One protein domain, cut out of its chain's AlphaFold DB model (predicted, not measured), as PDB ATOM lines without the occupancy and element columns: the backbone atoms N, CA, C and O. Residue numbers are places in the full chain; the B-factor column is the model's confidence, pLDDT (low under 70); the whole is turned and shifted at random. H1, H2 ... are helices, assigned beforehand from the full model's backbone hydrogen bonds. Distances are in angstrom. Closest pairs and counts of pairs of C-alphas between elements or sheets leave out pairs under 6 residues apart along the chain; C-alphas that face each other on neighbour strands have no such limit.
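What this domain is: This is residues 60 to 154 of the 175 residues of an uncharacterized protein of Effusibacillus lacus (UniProt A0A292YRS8). Two long helices, H2 and H3, overlap over part of their lengths and open into a wide V, with H1 packed on the H2 arm and H4 packed on the H3 arm. H5 folds back from the end of H4 toward H3, and the mouth of the V between H1 and H5 is left open. The printed part has 95 residues with five named helices, H1 to H5 in chain order, and no named strand; the class is all helix. It is loose, with a radius of gyration of the C-alphas of 15.5 A, and elongated, with spans of 48 by 31 by 19 A.

How they stand to each other: H2, residues 78 to 96, touches H3, residues 106 to 124, at a steep tilt of 48 degrees, and they run the same way. H2 touches H3 with residues 87 to 94 alone, and H3 touches H2 with residues 106 to 113 alone; the closest C-alphas are those of Ala 94 and Val 113, 5.7 A apart. H1, residues 60 to 68, touches H2 at residues 81 to 85 alone, at a steep tilt of 43 degrees, the same way; the closest C-alphas, of Ala 66 and Val 85, are 5.6 A apart. H4, residues 134 to 144, touches H3 at residues 115 to 122 alone, at a steep tilt of 48 degrees, the same way, with the C-alphas of Val 118 and Arg 138 closest at 5.9 A. H5, residues 146 to 153, and H4 touch only at the corner by their link, where the C-alphas of Phe 142 and Ala 149 are closest at 5.2 A. H5 and H3 are close but not clearly touching, the closest C-alphas being those of Ala 121 and Leu 152, 7.9 A apart; they run opposite ways at a shallow tilt of 34 degrees, only just short of steep. H1 is apart from H3, H4 and H5, and H2 is apart from H4 and H5. The packing is mostly crossed: of three pairs of helices that touch and have a tilt, 0 are at a shallow tilt. In H1, H2, H3, H4 and H5 every O i to N i+4 pair is within hydrogen-bond range.

Where its parts are: H2 and H3, with 19 residues each, both measure 26.7 A from first to last C-alpha. H2 begins at C-alpha 78 at (-3.576, -10.576, 80.003), and H3 ends at C-alpha 124 at (6.778, -45.033, 75.153). H1 measures 12.3 A, H4 15.2 A and H5 9.9 A, the last ending at C-alpha 153 at (7.212, -30.582, 78.095).

The domain as a whole: The two C-alphas farthest apart are those of Gly 75 and Asn 131, at 49.3 A, while those of Glu 60 and Ser 154, the first and last printed, are 18.0 A apart. The printed part has no cut. The links H1 to H2, H2 to H3 and H3 to H4 are short, with 9 residues each, and the link H4 to H5 is tight, with 1 residue. The mean pLDDT of the printed part is 85.6, and one residue, Ser 154, is under 70.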
ATOM      1  N   GLU A  60      -0.091 -11.726  71.668       76.88
ATOM      2  CA  GLU A  60      -0.490 -12.351  70.404       76.88
ATOM      3  C   GLU A  60      -0.635 -13.875  70.496       76.88
ATOM      4  O   GLU A  60      -1.673 -14.407  70.118       76.88
ATOM      5  N   GLN A  61       0.364 -14.586  71.039       78.12
ATOM      6  CA  GLN A  61       0.291 -16.044  71.213       78.12
ATOM      7  C   GLN A  61      -0.861 -16.436  72.134       78.12
ATOM      8  O   GLN A  61      -1.533 -17.437  71.924       78.12
ATOM      9  N   LEU A  62      -1.092 -15.630  73.164       80.12
ATOM     10  CA  LEU A  62      -2.120 -15.883  74.156       80.12
ATOM     11  C   LEU A  62      -3.532 -15.645  73.596       80.12
ATOM     12  O   LEU A  62      -4.453 -16.387  73.927       80.12
ATOM     13  N   VAL A  63      -3.689 -14.657  72.711       83.12
ATOM     14  CA  VAL A  63      -4.927 -14.413  71.954       83.12
ATOM     15  C   VAL A  63      -5.168 -15.520  70.926       83.12
ATOM     16  O   VAL A  63      -6.287 -16.015  70.843       83.12
ATOM     17  N   GLN A  64      -4.140 -15.964  70.198       84.50
ATOM     18  CA  GLN A  64      -4.258 -17.098  69.270       84.50
ATOM     19  C   GLN A  64      -4.717 -18.369  69.991       84.50
ATOM     20  O   GLN A  64      -5.695 -18.988  69.588       84.50
ATOM     21  N   GLU A  65      -4.072 -18.714  71.107       82.25
ATOM     22  CA  GLU A  65      -4.460 -19.868  71.924       82.25
ATOM     23  C   GLU A  65      -5.882 -19.733  72.483       82.25
ATOM     24  O   GLU A  65      -6.621 -20.712  72.538       82.25
ATOM     25  N   ALA A  66      -6.283 -18.529  72.893       85.00
ATOM     26  CA  ALA A  66      -7.648 -18.272  73.336       85.00
ATOM     27  C   ALA A  66      -8.660 -18.502  72.209       85.00
ATOM     28  O   ALA A  66      -9.656 -19.184  72.429       85.00
ATOM     29  N   GLN A  67      -8.388 -18.007  71.000       86.00
ATOM     30  CA  GLN A  67      -9.250 -18.214  69.836       86.00
ATOM     31  C   GLN A  67      -9.350 -19.695  69.447       86.00
ATOM     32  O   GLN A  67     -10.454 -20.179  69.210       86.00
ATOM     33  N   GLU A  68      -8.235 -20.434  69.462       85.19
ATOM     34  CA  GLU A  68      -8.213 -21.889  69.226       85.19
ATOM     35  C   GLU A  68      -9.082 -22.663  70.231       85.19
ATOM     36  O   GLU A  68      -9.655 -23.700  69.902       85.19
ATOM     37  N   LEU A  69      -9.186 -22.156  71.461       83.25
ATOM     38  CA  LEU A  69      -9.973 -22.747  72.544       83.25
ATOM     39  C   LEU A  69     -11.395 -22.164  72.645       83.25
ATOM     40  O   LEU A  69     -12.141 -22.549  73.543       83.25
ATOM     41  N   GLY A  70     -11.778 -21.242  71.754       84.94
ATOM     42  CA  GLY A  70     -13.089 -20.587  71.770       84.94
ATOM     43  C   GLY A  70     -13.299 -19.603  72.931       84.94
ATOM     44  O   GLY A  70     -14.435 -19.325  73.311       84.94
ATOM     45  N   ILE A  71     -12.222 -19.081  73.519       86.06
ATOM     46  CA  ILE A  71     -12.249 -18.126  74.631       86.06
ATOM     47  C   ILE A  71     -12.271 -16.699  74.077       86.06
ATOM     48  O   ILE A  71     -11.386 -16.292  73.327       86.06
ATOM     49  N   ALA A  72     -13.256 -15.902  74.501       83.81
ATOM     50  CA  ALA A  72     -13.332 -14.487  74.144       83.81
ATOM     51  C   ALA A  72     -12.133 -13.704  74.706       83.81
ATOM     52  O   ALA A  72     -11.833 -13.808  75.899       83.81
ATOM     53  N   THR A  73     -11.483 -12.900  73.866       84.00
ATOM     54  CA  THR A  73     -10.280 -12.119  74.208       84.00
ATOM     55  C   THR A  73     -10.564 -10.650  74.514       84.00
ATOM     56  O   THR A  73      -9.728  -9.978  75.115       84.00
ATOM     57  N   ASP A  74     -11.730 -10.143  74.113       81.12
ATOM     58  CA  ASP A  74     -12.030  -8.712  74.138       81.12
ATOM     59  C   ASP A  74     -12.194  -8.170  75.560       81.12
ATOM     60  O   ASP A  74     -12.925  -8.721  76.385       81.12
ATOM     61  N   GLY A  75     -11.493  -7.072  75.848       77.38
ATOM     62  CA  GLY A  75     -11.577  -6.357  77.125       77.38
ATOM     63  C   GLY A  75     -10.995  -7.097  78.336       77.38
ATOM     64  O   GLY A  75     -11.106  -6.593  79.454       77.38
ATOM     65  N   LYS A  76     -10.374  -8.271  78.153       82.31
ATOM     66  CA  LYS A  76      -9.778  -9.044  79.252       82.31
ATOM     67  C   LYS A  76      -8.327  -8.649  79.501       82.31
ATOM     68  O   LYS A  76      -7.537  -8.477  78.577       82.31
ATOM     69  N   ASP A  77      -7.957  -8.584  80.779       84.62
ATOM     70  CA  ASP A  77      -6.559  -8.446  81.176       84.62
ATOM     71  C   ASP A  77      -5.751  -9.697  80.792       84.62
ATOM     72  O   ASP A  77      -6.241 -10.828  80.874       84.62
ATOM     73  N   THR A  78      -4.481  -9.498  80.436       80.62
ATOM     74  CA  THR A  78      -3.576 -10.576  80.003       80.62
ATOM     75  C   THR A  78      -3.466 -11.686  81.053       80.62
ATOM     76  O   THR A  78      -3.396 -12.864  80.706       80.62
ATOM     77  N   ARG A  79      -3.480 -11.349  82.351       81.25
ATOM     78  CA  ARG A  79      -3.416 -12.333  83.441       81.25
ATOM     79  C   ARG A  79      -4.687 -13.168  83.525       81.25
ATOM     80  O   ARG A  79      -4.596 -14.368  83.782       81.25
ATOM     81  N   THR A  80      -5.847 -12.547  83.340       84.56
ATOM     82  CA  THR A  80      -7.143 -13.238  83.348       84.56
ATOM     83  C   THR A  80      -7.248 -14.166  82.148       84.56
ATOM     84  O   THR A  80      -7.474 -15.360  82.325       84.56
ATOM     85  N   LEU A  81      -6.950 -13.656  80.951       85.62
ATOM     86  CA  LEU A  81      -6.968 -14.451  79.729       85.62
ATOM     87  C   LEU A  81      -5.982 -15.630  79.812       85.62
ATOM     88  O   LEU A  81      -6.333 -16.751  79.461       85.62
ATOM     89  N   ARG A  82      -4.785 -15.429  80.386       83.12
ATOM     90  CA  ARG A  82      -3.809 -16.512  80.617       83.12
ATOM     91  C   ARG A  82      -4.360 -17.633  81.490       83.12
ATOM     92  O   ARG A  82      -4.080 -18.802  81.227       83.12
ATOM     93  N   LYS A  83      -5.078 -17.283  82.558       83.69
ATOM     94  CA  LYS A  83      -5.667 -18.270  83.470       83.69
ATOM     95  C   LYS A  83      -6.741 -19.084  82.766       83.69
ATOM     96  O   LYS A  83      -6.690 -20.303  82.846       83.69
ATOM     97  N   GLU A  84      -7.643 -18.422  82.049       85.94
ATOM     98  CA  GLU A  84      -8.720 -19.091  81.312       85.94
ATOM     99  C   GLU A  84      -8.171 -20.019  80.222       85.94
ATOM    100  O   GLU A  84      -8.570 -21.179  80.137       85.94
ATOM    101  N   VAL A  85      -7.189 -19.549  79.442       86.62
ATOM    102  CA  VAL A  85      -6.496 -20.365  78.434       86.62
ATOM    103  C   VAL A  85      -5.829 -21.579  79.077       86.62
ATOM    104  O   VAL A  85      -5.961 -22.698  78.585       86.62
ATOM    105  N   MET A  86      -5.121 -21.386  80.195       82.88
ATOM    106  CA  MET A  86      -4.479 -22.489  80.907       82.88
ATOM    107  C   MET A  86      -5.506 -23.496  81.432       82.88
ATOM    108  O   MET A  86      -5.284 -24.700  81.324       82.88
ATOM    109  N   GLU A  87      -6.611 -23.015  81.990       85.62
ATOM    110  CA  GLU A  87      -7.676 -23.859  82.512       85.62
ATOM    111  C   GLU A  87      -8.316 -24.715  81.419       85.62
ATOM    112  O   GLU A  87      -8.427 -25.932  81.581       85.62
ATOM    113  N   ALA A  88      -8.666 -24.105  80.288       87.62
ATOM    114  CA  ALA A  88      -9.212 -24.822  79.144       87.62
ATOM    115  C   ALA A  88      -8.224 -25.866  78.598       87.62
ATOM    116  O   ALA A  88      -8.624 -26.998  78.328       87.62
ATOM    117  N   LYS A  89      -6.925 -25.533  78.514       85.88
ATOM    118  CA  LYS A  89      -5.877 -26.488  78.114       85.88
ATOM    119  C   LYS A  89      -5.802 -27.686  79.058       85.88
ATOM    120  O   LYS A  89      -5.822 -28.816  78.589       85.88
ATOM    121  N   ILE A  90      -5.754 -27.461  80.372       86.38
ATOM    122  CA  ILE A  90      -5.682 -28.552  81.358       86.38
ATOM    123  C   ILE A  90      -6.914 -29.454  81.257       86.38
ATOM    124  O   ILE A  90      -6.773 -30.671  81.276       86.38
ATOM    125  N   LYS A  91      -8.112 -28.874  81.125       87.75
ATOM    126  CA  LYS A  91      -9.356 -29.642  80.979       87.75
ATOM    127  C   LYS A  91      -9.364 -30.481  79.701       87.75
ATOM    128  O   LYS A  91      -9.725 -31.651  79.759       87.75
ATOM    129  N   LYS A  92      -8.918 -29.911  78.579       87.62
ATOM    130  CA  LYS A  92      -8.791 -30.631  77.307       87.62
ATOM    131  C   LYS A  92      -7.791 -31.785  77.414       87.62
ATOM    132  O   LYS A  92      -8.122 -32.911  77.067       87.62
ATOM    133  N   GLU A  93      -6.606 -31.528  77.966       86.56
ATOM    134  CA  GLU A  93      -5.586 -32.562  78.179       86.56
ATOM    135  C   GLU A  93      -6.066 -33.658  79.140       86.56
ATOM    136  O   GLU A  93      -5.789 -34.834  78.927       86.56
ATOM    137  N   ALA A  94      -6.810 -33.299  80.190       87.62
ATOM    138  CA  ALA A  94      -7.416 -34.267  81.097       87.62
ATOM    139  C   ALA A  94      -8.407 -35.176  80.365       87.62
ATOM    140  O   ALA A  94      -8.339 -36.391  80.526       87.62
ATOM    141  N   GLN A  95      -9.272 -34.613  79.518       89.25
ATOM    142  CA  GLN A  95     -10.208 -35.387  78.701       89.25
ATOM    143  C   GLN A  95      -9.487 -36.334  77.736       89.25
ATOM    144  O   GLN A  95      -9.858 -37.501  77.649       89.25
ATOM    145  N   GLU A  96      -8.434 -35.864  77.062       89.00
ATOM    146  CA  GLU A  96      -7.611 -36.683  76.156       89.00
ATOM    147  C   GLU A  96      -6.935 -37.858  76.881       89.00
ATOM    148  O   GLU A  96      -6.793 -38.940  76.318       89.00
ATOM    149  N   LEU A  97      -6.559 -37.662  78.147       87.00
ATOM    150  CA  LEU A  97      -5.947 -38.688  78.995       87.00
ATOM    151  C   LEU A  97      -6.969 -39.537  79.772       87.00
ATOM    152  O   LEU A  97      -6.568 -40.425  80.522       87.00
ATOM    153  N   GLY A  98      -8.273 -39.271  79.629       89.19
ATOM    154  CA  GLY A  98      -9.330 -39.967  80.371       89.19
ATOM    155  C   GLY A  98      -9.382 -39.638  81.870       89.19
ATOM    156  O   GLY A  98      -9.931 -40.410  82.655       89.19
ATOM    157  N   ILE A  99      -8.813 -38.505  82.289       88.31
ATOM    158  CA  ILE A  99      -8.807 -38.033  83.676       88.31
ATOM    159  C   ILE A  99     -10.082 -37.225  83.936       88.31
ATOM    160  O   ILE A  99     -10.337 -36.207  83.289       88.31
ATOM    161  N   ALA A 100     -10.868 -37.638  84.932       86.31
ATOM    162  CA  ALA A 100     -12.046 -36.887  85.360       86.31
ATOM    163  C   ALA A 100     -11.639 -35.527  85.956       86.31
ATOM    164  O   ALA A 100     -10.847 -35.469  86.903       86.31
ATOM    165  N   ALA A 101     -12.203 -34.452  85.400       82.69
ATOM    166  CA  ALA A 101     -11.977 -33.069  85.824       82.69
ATOM    167  C   ALA A 101     -13.029 -32.557  86.828       82.69
ATOM    168  O   ALA A 101     -12.829 -31.510  87.443       82.69
ATOM    169  N   ASP A 102     -14.139 -33.279  86.995       81.94
ATOM    170  CA  ASP A 102     -15.270 -32.834  87.808       81.94
ATOM    171  C   ASP A 102     -14.923 -32.804  89.301       81.94
ATOM    172  O   ASP A 102     -14.417 -33.771  89.868       81.94
ATOM    173  N   GLY A 103     -15.191 -31.664  89.942       79.75
ATOM    174  CA  GLY A 103     -14.996 -31.472  91.382       79.75
ATOM    175  C   GLY A 103     -13.539 -31.360  91.848       79.75
ATOM    176  O   GLY A 103     -13.313 -31.214  93.047       79.75
ATOM    177  N   LYS A 104     -12.552 -31.401  90.942       83.06
ATOM    178  CA  LYS A 104     -11.129 -31.233  91.280       83.06
ATOM    179  C   LYS A 104     -10.696 -29.776  91.165       83.06
ATOM    180  O   LYS A 104     -11.109 -29.058  90.254       83.06
ATOM    181  N   GLU A 105      -9.799 -29.348  92.052       86.19
ATOM    182  CA  GLU A 105      -9.128 -28.064  91.870       86.19
ATOM    183  C   GLU A 105      -8.238 -28.095  90.627       86.19
ATOM    184  O   GLU A 105      -7.564 -29.087  90.337       86.19
ATOM    185  N   LEU A 106      -8.169 -26.962  89.921       81.88
ATOM    186  CA  LEU A 106      -7.375 -26.838  88.700       81.88
ATOM    187  C   LEU A 106      -5.914 -27.257  88.906       81.88
ATOM    188  O   LEU A 106      -5.304 -27.857  88.023       81.88
ATOM    189  N   ARG A 107      -5.349 -26.934  90.075       82.81
ATOM    190  CA  ARG A 107      -3.963 -27.263  90.413       82.81
ATOM    191  C   ARG A 107      -3.742 -28.770  90.502       82.81
ATOM    192  O   ARG A 107      -2.728 -29.258  90.006       82.81
ATOM    193  N   ASP A 108      -4.673 -29.485  91.120       85.69
ATOM    194  CA  ASP A 108      -4.559 -30.926  91.316       85.69
ATOM    195  C   ASP A 108      -4.809 -31.662  90.000       85.69
ATOM    196  O   ASP A 108      -4.025 -32.538  89.637       85.69
ATOM    197  N   LEU A 109      -5.793 -31.209  89.215       86.88
ATOM    198  CA  LEU A 109      -6.020 -31.704  87.857       86.88
ATOM    199  C   LEU A 109      -4.782 -31.501  86.970       86.88
ATOM    200  O   LEU A 109      -4.352 -32.420  86.283       86.88
ATOM    201  N   ALA A 110      -4.160 -30.319  87.022       84.31
ATOM    202  CA  ALA A 110      -2.937 -30.037  86.271       84.31
ATOM    203  C   ALA A 110      -1.781 -30.959  86.670       84.31
ATOM    204  O   ALA A 110      -1.000 -31.378  85.814       84.31
ATOM    205  N   LYS A 111      -1.657 -31.255  87.968       85.94
ATOM    206  CA  LYS A 111      -0.639 -32.168  88.484       85.94
ATOM    207  C   LYS A 111      -0.876 -33.586  87.973       85.94
ATOM    208  O   LYS A 111       0.054 -34.197  87.467       85.94
ATOM    209  N   GLU A 112      -2.107 -34.076  88.048       87.88
ATOM    210  CA  GLU A 112      -2.476 -35.423  87.609       87.88
ATOM    211  C   GLU A 112      -2.299 -35.610  86.096       87.88
ATOM    212  O   GLU A 112      -1.711 -36.598  85.655       87.88
ATOM    213  N   VAL A 113      -2.715 -34.617  85.302       88.00
ATOM    214  CA  VAL A 113      -2.453 -34.556  83.855       88.00
ATOM    215  C   VAL A 113      -0.954 -34.622  83.580       88.00
ATOM    216  O   VAL A 113      -0.503 -35.417  82.758       88.00
ATOM    217  N   HIS A 114      -0.162 -33.809  84.283       85.62
ATOM    218  CA  HIS A 114       1.284 -33.786  84.098       85.62
ATOM    219  C   HIS A 114       1.936 -35.120  84.473       85.62
ATOM    220  O   HIS A 114       2.759 -35.630  83.713       85.62
ATOM    221  N   ASP A 115       1.560 -35.693  85.613       88.25
ATOM    222  CA  ASP A 115       2.125 -36.949  86.088       88.25
ATOM    223  C   ASP A 115       1.781 -38.100  85.131       88.25
ATOM    224  O   ASP A 115       2.655 -38.886  84.763       88.25
ATOM    225  N   THR A 116       0.547 -38.132  84.627       90.31
ATOM    226  CA  THR A 116       0.105 -39.108  83.623       90.31
ATOM    227  C   THR A 116       0.887 -38.969  82.317       90.31
ATOM    228  O   THR A 116       1.343 -39.973  81.769       90.31
ATOM    229  N   LYS A 117       1.137 -37.740  81.841       88.56
ATOM    230  CA  LYS A 117       1.978 -37.496  80.654       88.56
ATOM    231  C   LYS A 117       3.399 -38.020  80.828       88.56
ATOM    232  O   LYS A 117       3.926 -38.647  79.916       88.56
ATOM    233  N   VAL A 118       4.013 -37.789  81.989       89.31
ATOM    234  CA  VAL A 118       5.360 -38.299  82.287       89.31
ATOM    235  C   VAL A 118       5.377 -39.827  82.260       89.31
ATOM    236  O   VAL A 118       6.279 -40.414  81.670       89.31
ATOM    237  N   LEU A 119       4.386 -40.477  82.876       90.88
ATOM    238  CA  LEU A 119       4.299 -41.938  82.908       90.88
ATOM    239  C   LEU A 119       4.052 -42.536  81.520       90.88
ATOM    240  O   LEU A 119       4.657 -43.549  81.179       90.88
ATOM    241  N   ASN A 120       3.202 -41.910  80.707       90.56
ATOM    242  CA  ASN A 120       2.965 -42.344  79.331       90.56
ATOM    243  C   ASN A 120       4.230 -42.195  78.482       90.56
ATOM    244  O   ASN A 120       4.642 -43.151  77.831       90.56
ATOM    245  N   ALA A 121       4.912 -41.054  78.586       89.44
ATOM    246  CA  ALA A 121       6.185 -40.832  77.912       89.44
ATOM    247  C   ALA A 121       7.246 -41.858  78.326       89.44
ATOM    248  O   ALA A 121       7.977 -42.368  77.484       89.44
ATOM    249  N   ALA A 122       7.317 -42.200  79.614       90.94
ATOM    250  CA  ALA A 122       8.231 -43.218  80.115       90.94
ATOM    251  C   ALA A 122       7.952 -44.595  79.508       90.94
ATOM    252  O   ALA A 122       8.884 -45.260  79.061       90.94
ATOM    253  N   LYS A 123       6.675 -44.990  79.424       91.50
ATOM    254  CA  LYS A 123       6.257 -46.240  78.772       91.50
ATOM    255  C   LYS A 123       6.642 -46.260  77.294       91.50
ATOM    256  O   LYS A 123       7.208 -47.244  76.834       91.50
ATOM    257  N   GLU A 124       6.396 -45.170  76.568       91.25
ATOM    258  CA  GLU A 124       6.778 -45.033  75.153       91.25
ATOM    259  C   GLU A 124       8.295 -45.064  74.934       91.25
ATOM    260  O   GLU A 124       8.774 -45.475  73.879       91.25
ATOM    261  N   LEU A 125       9.057 -44.594  75.919       90.12
ATOM    262  CA  LEU A 125      10.516 -44.540  75.904       90.12
ATOM    263  C   LEU A 125      11.185 -45.804  76.452       90.12
ATOM    264  O   LEU A 125      12.412 -45.884  76.445       90.12
ATOM    265  N   GLY A 126      10.410 -46.769  76.952       91.06
ATOM    266  CA  GLY A 126      10.945 -47.955  77.621       91.06
ATOM    267  C   GLY A 126      11.683 -47.645  78.930       91.06
ATOM    268  O   GLY A 126      12.516 -48.436  79.369       91.06
ATOM    269  N   ILE A 127      11.410 -46.499  79.563       90.31
ATOM    270  CA  ILE A 127      11.970 -46.140  80.870       90.31
ATOM    271  C   ILE A 127      11.195 -46.893  81.949       90.31
ATOM    272  O   ILE A 127       9.970 -46.793  82.033       90.31
ATOM    273  N   SER A 128      11.911 -47.614  82.815       89.00
ATOM    274  CA  SER A 128      11.284 -48.289  83.954       89.00
ATOM    275  C   SER A 128      10.651 -47.273  84.905       89.00
ATOM    276  O   SER A 128      11.324 -46.358  85.385       89.00
ATOM    277  N   THR A 129       9.360 -47.459  85.183       89.88
ATOM    278  CA  THR A 129       8.597 -46.677  86.162       89.88
ATOM    279  C   THR A 129       8.595 -47.321  87.549       89.88
ATOM    280  O   THR A 129       8.056 -46.747  88.493       89.88
ATOM    281  N   GLU A 130       9.158 -48.523  87.690       86.88
ATOM    282  CA  GLU A 130       9.199 -49.246  88.959       86.88
ATOM    283  C   GLU A 130      10.206 -48.593  89.911       86.88
ATOM    284  O   GLU A 130      11.340 -48.299  89.533       86.88
ATOM    285  N   ASN A 131       9.790 -48.363  91.158       87.50
ATOM    286  CA  ASN A 131      10.601 -47.749  92.221       87.50
ATOM    287  C   ASN A 131      11.132 -46.332  91.929       87.50
ATOM    288  O   ASN A 131      11.974 -45.841  92.678       87.50
ATOM    289  N   LYS A 132      10.638 -45.659  90.885       88.75
ATOM    290  CA  LYS A 132      10.991 -44.269  90.573       88.75
ATOM    291  C   LYS A 132       9.796 -43.354  90.788       88.75
ATOM    292  O   LYS A 132       8.665 -43.665  90.422       88.75
ATOM    293  N   SER A 133      10.056 -42.181  91.342       89.56
ATOM    294  CA  SER A 133       9.074 -41.106  91.392       89.56
ATOM    295  C   SER A 133       8.858 -40.501  90.004       89.56
ATOM    296  O   SER A 133       9.770 -40.436  89.177       89.56
ATOM    297  N   THR A 134       7.679 -39.930  89.765       86.69
ATOM    298  CA  THR A 134       7.381 -39.185  88.530       86.69
ATOM    299  C   THR A 134       8.395 -38.070  88.260       86.69
ATOM    300  O   THR A 134       8.683 -37.730  87.115       86.69
ATOM    301  N   LYS A 135       8.980 -37.487  89.313       87.44
ATOM    302  CA  LYS A 135      10.031 -36.472  89.181       87.44
ATOM    303  C   LYS A 135      11.334 -37.063  88.635       87.44
ATOM    304  O   LYS A 135      11.960 -36.427  87.794       87.44
ATOM    305  N   GLU A 136      11.732 -38.244  89.098       88.69
ATOM    306  CA  GLU A 136      12.933 -38.942  88.622       88.69
ATOM    307  C   GLU A 136      12.760 -39.432  87.192       88.69
ATOM    308  O   GLU A 136      13.622 -39.171  86.362       88.69
ATOM    309  N   ILE A 137      11.609 -40.029  86.880       89.69
ATOM    310  CA  ILE A 137      11.272 -40.469  85.520       89.69
ATOM    311  C   ILE A 137      11.343 -39.287  84.552       89.69
ATOM    312  O   ILE A 137      11.984 -39.352  83.510       89.69
ATOM    313  N   ARG A 138      10.727 -38.159  84.918       87.44
ATOM    314  CA  ARG A 138      10.798 -36.932  84.120       87.44
ATOM    315  C   ARG A 138      12.237 -36.467  83.929       87.44
ATOM    316  O   ARG A 138      12.605 -36.110  82.818       87.44
ATOM    317  N   LYS A 139      13.030 -36.443  85.003       87.31
ATOM    318  CA  LYS A 139      14.438 -36.044  84.945       87.31
ATOM    319  C   LYS A 139      15.206 -36.931  83.963       87.31
ATOM    320  O   LYS A 139      15.910 -36.408  83.113       87.31
ATOM    321  N   GLU A 140      14.991 -38.237  84.021       89.06
ATOM    322  CA  GLU A 140      15.589 -39.201  83.101       89.06
ATOM    323  C   GLU A 140      15.151 -38.970  81.648       89.06
ATOM    324  O   GLU A 140      15.979 -39.043  80.747       89.06
ATOM    325  N   ILE A 141      13.885 -38.604  81.407       87.69
ATOM    326  CA  ILE A 141      13.415 -38.188  80.074       87.69
ATOM    327  C   ILE A 141      14.169 -36.938  79.599       87.69
ATOM    328  O   ILE A 141      14.600 -36.895  78.454       87.69
ATOM    329  N   PHE A 142      14.370 -35.935  80.459       85.69
ATOM    330  CA  PHE A 142      15.139 -34.734  80.103       85.69
ATOM    331  C   PHE A 142      16.621 -35.015  79.835       85.69
ATOM    332  O   PHE A 142      17.201 -34.373  78.963       85.69
ATOM    333  N   GLU A 143      17.227 -35.938  80.579       87.62
ATOM    334  CA  GLU A 143      18.649 -36.272  80.457       87.62
ATOM    335  C   GLU A 143      18.927 -37.173  79.249       87.62
ATOM    336  O   GLU A 143      19.850 -36.901  78.483       87.62
ATOM    337  N   ASN A 144      18.113 -38.210  79.045       90.81
ATOM    338  CA  ASN A 144      18.353 -39.227  78.019       90.81
ATOM    339  C   ASN A 144      17.610 -38.949  76.706       90.81
ATOM    340  O   ASN A 144      18.028 -39.422  75.652       90.81
ATOM    341  N   TYR A 145      16.516 -38.185  76.753       90.38
ATOM    342  CA  TYR A 145      15.652 -37.920  75.602       90.38
ATOM    343  C   TYR A 145      15.297 -36.429  75.489       90.38
ATOM    344  O   TYR A 145      14.116 -36.075  75.491       90.38
ATOM    345  N   PRO A 146      16.293 -35.531  75.366       83.88
ATOM    346  CA  PRO A 146      16.075 -34.084  75.401       83.88
ATOM    347  C   PRO A 146      15.121 -33.589  74.307       83.88
ATOM    348  O   PRO A 146      14.329 -32.684  74.566       83.88
ATOM    349  N   ASP A 147      15.130 -34.203  73.120       85.75
ATOM    350  CA  ASP A 147      14.227 -33.839  72.023       85.75
ATOM    351  C   ASP A 147      12.770 -34.177  72.350       85.75
ATOM    352  O   ASP A 147      11.896 -33.317  72.245       85.75
ATOM    353  N   LYS A 148      12.511 -35.392  72.857       83.25
ATOM    354  CA  LYS A 148      11.174 -35.793  73.324       83.25
ATOM    355  C   LYS A 148      10.750 -35.009  74.557       83.25
ATOM    356  O   LYS A 148       9.590 -34.637  74.676       83.25
ATOM    357  N   ALA A 149      11.671 -34.717  75.470       83.56
ATOM    358  CA  ALA A 149      11.392 -33.882  76.628       83.56
ATOM    359  C   ALA A 149      10.984 -32.471  76.190       83.56
ATOM    360  O   ALA A 149      10.022 -31.905  76.709       83.56
ATOM    361  N   LYS A 150      11.675 -31.913  75.193       82.62
ATOM    362  CA  LYS A 150      11.306 -30.642  74.587       82.62
ATOM    363  C   LYS A 150       9.944 -30.752  73.915       82.62
ATOM    364  O   LYS A 150       9.128 -29.881  74.140       82.62
ATOM    365  N   GLU A 151       9.649 -31.793  73.162       82.56
ATOM    366  CA  GLU A 151       8.338 -31.950  72.526       82.56
ATOM    367  C   GLU A 151       7.189 -32.070  73.545       82.56
ATOM    368  O   GLU A 151       6.217 -31.319  73.487       82.56
ATOM    369  N   LEU A 152       7.334 -32.955  74.531       76.50
ATOM    370  CA  LEU A 152       6.300 -33.282  75.515       76.50
ATOM    371  C   LEU A 152       6.116 -32.202  76.586       76.50
ATOM    372  O   LEU A 152       5.002 -31.977  77.067       76.50
ATOM    373  N   PHE A 153       7.209 -31.550  76.997       74.06
ATOM    374  CA  PHE A 153       7.212 -30.582  78.095       74.06
ATOM    375  C   PHE A 153       7.428 -29.134  77.650       74.06
ATOM    376  O   PHE A 153       7.256 -28.233  78.480       74.06
ATOM    377  N   SER A 154       7.732 -28.857  76.374       65.50
ATOM    378  CA  SER A 154       7.620 -27.487  75.851       65.50
ATOM    379  C   SER A 154       6.153 -27.154  75.695       65.50
ATOM    380  O   SER A 154       5.536 -27.327  74.648       65.50
TER     381      SER A 154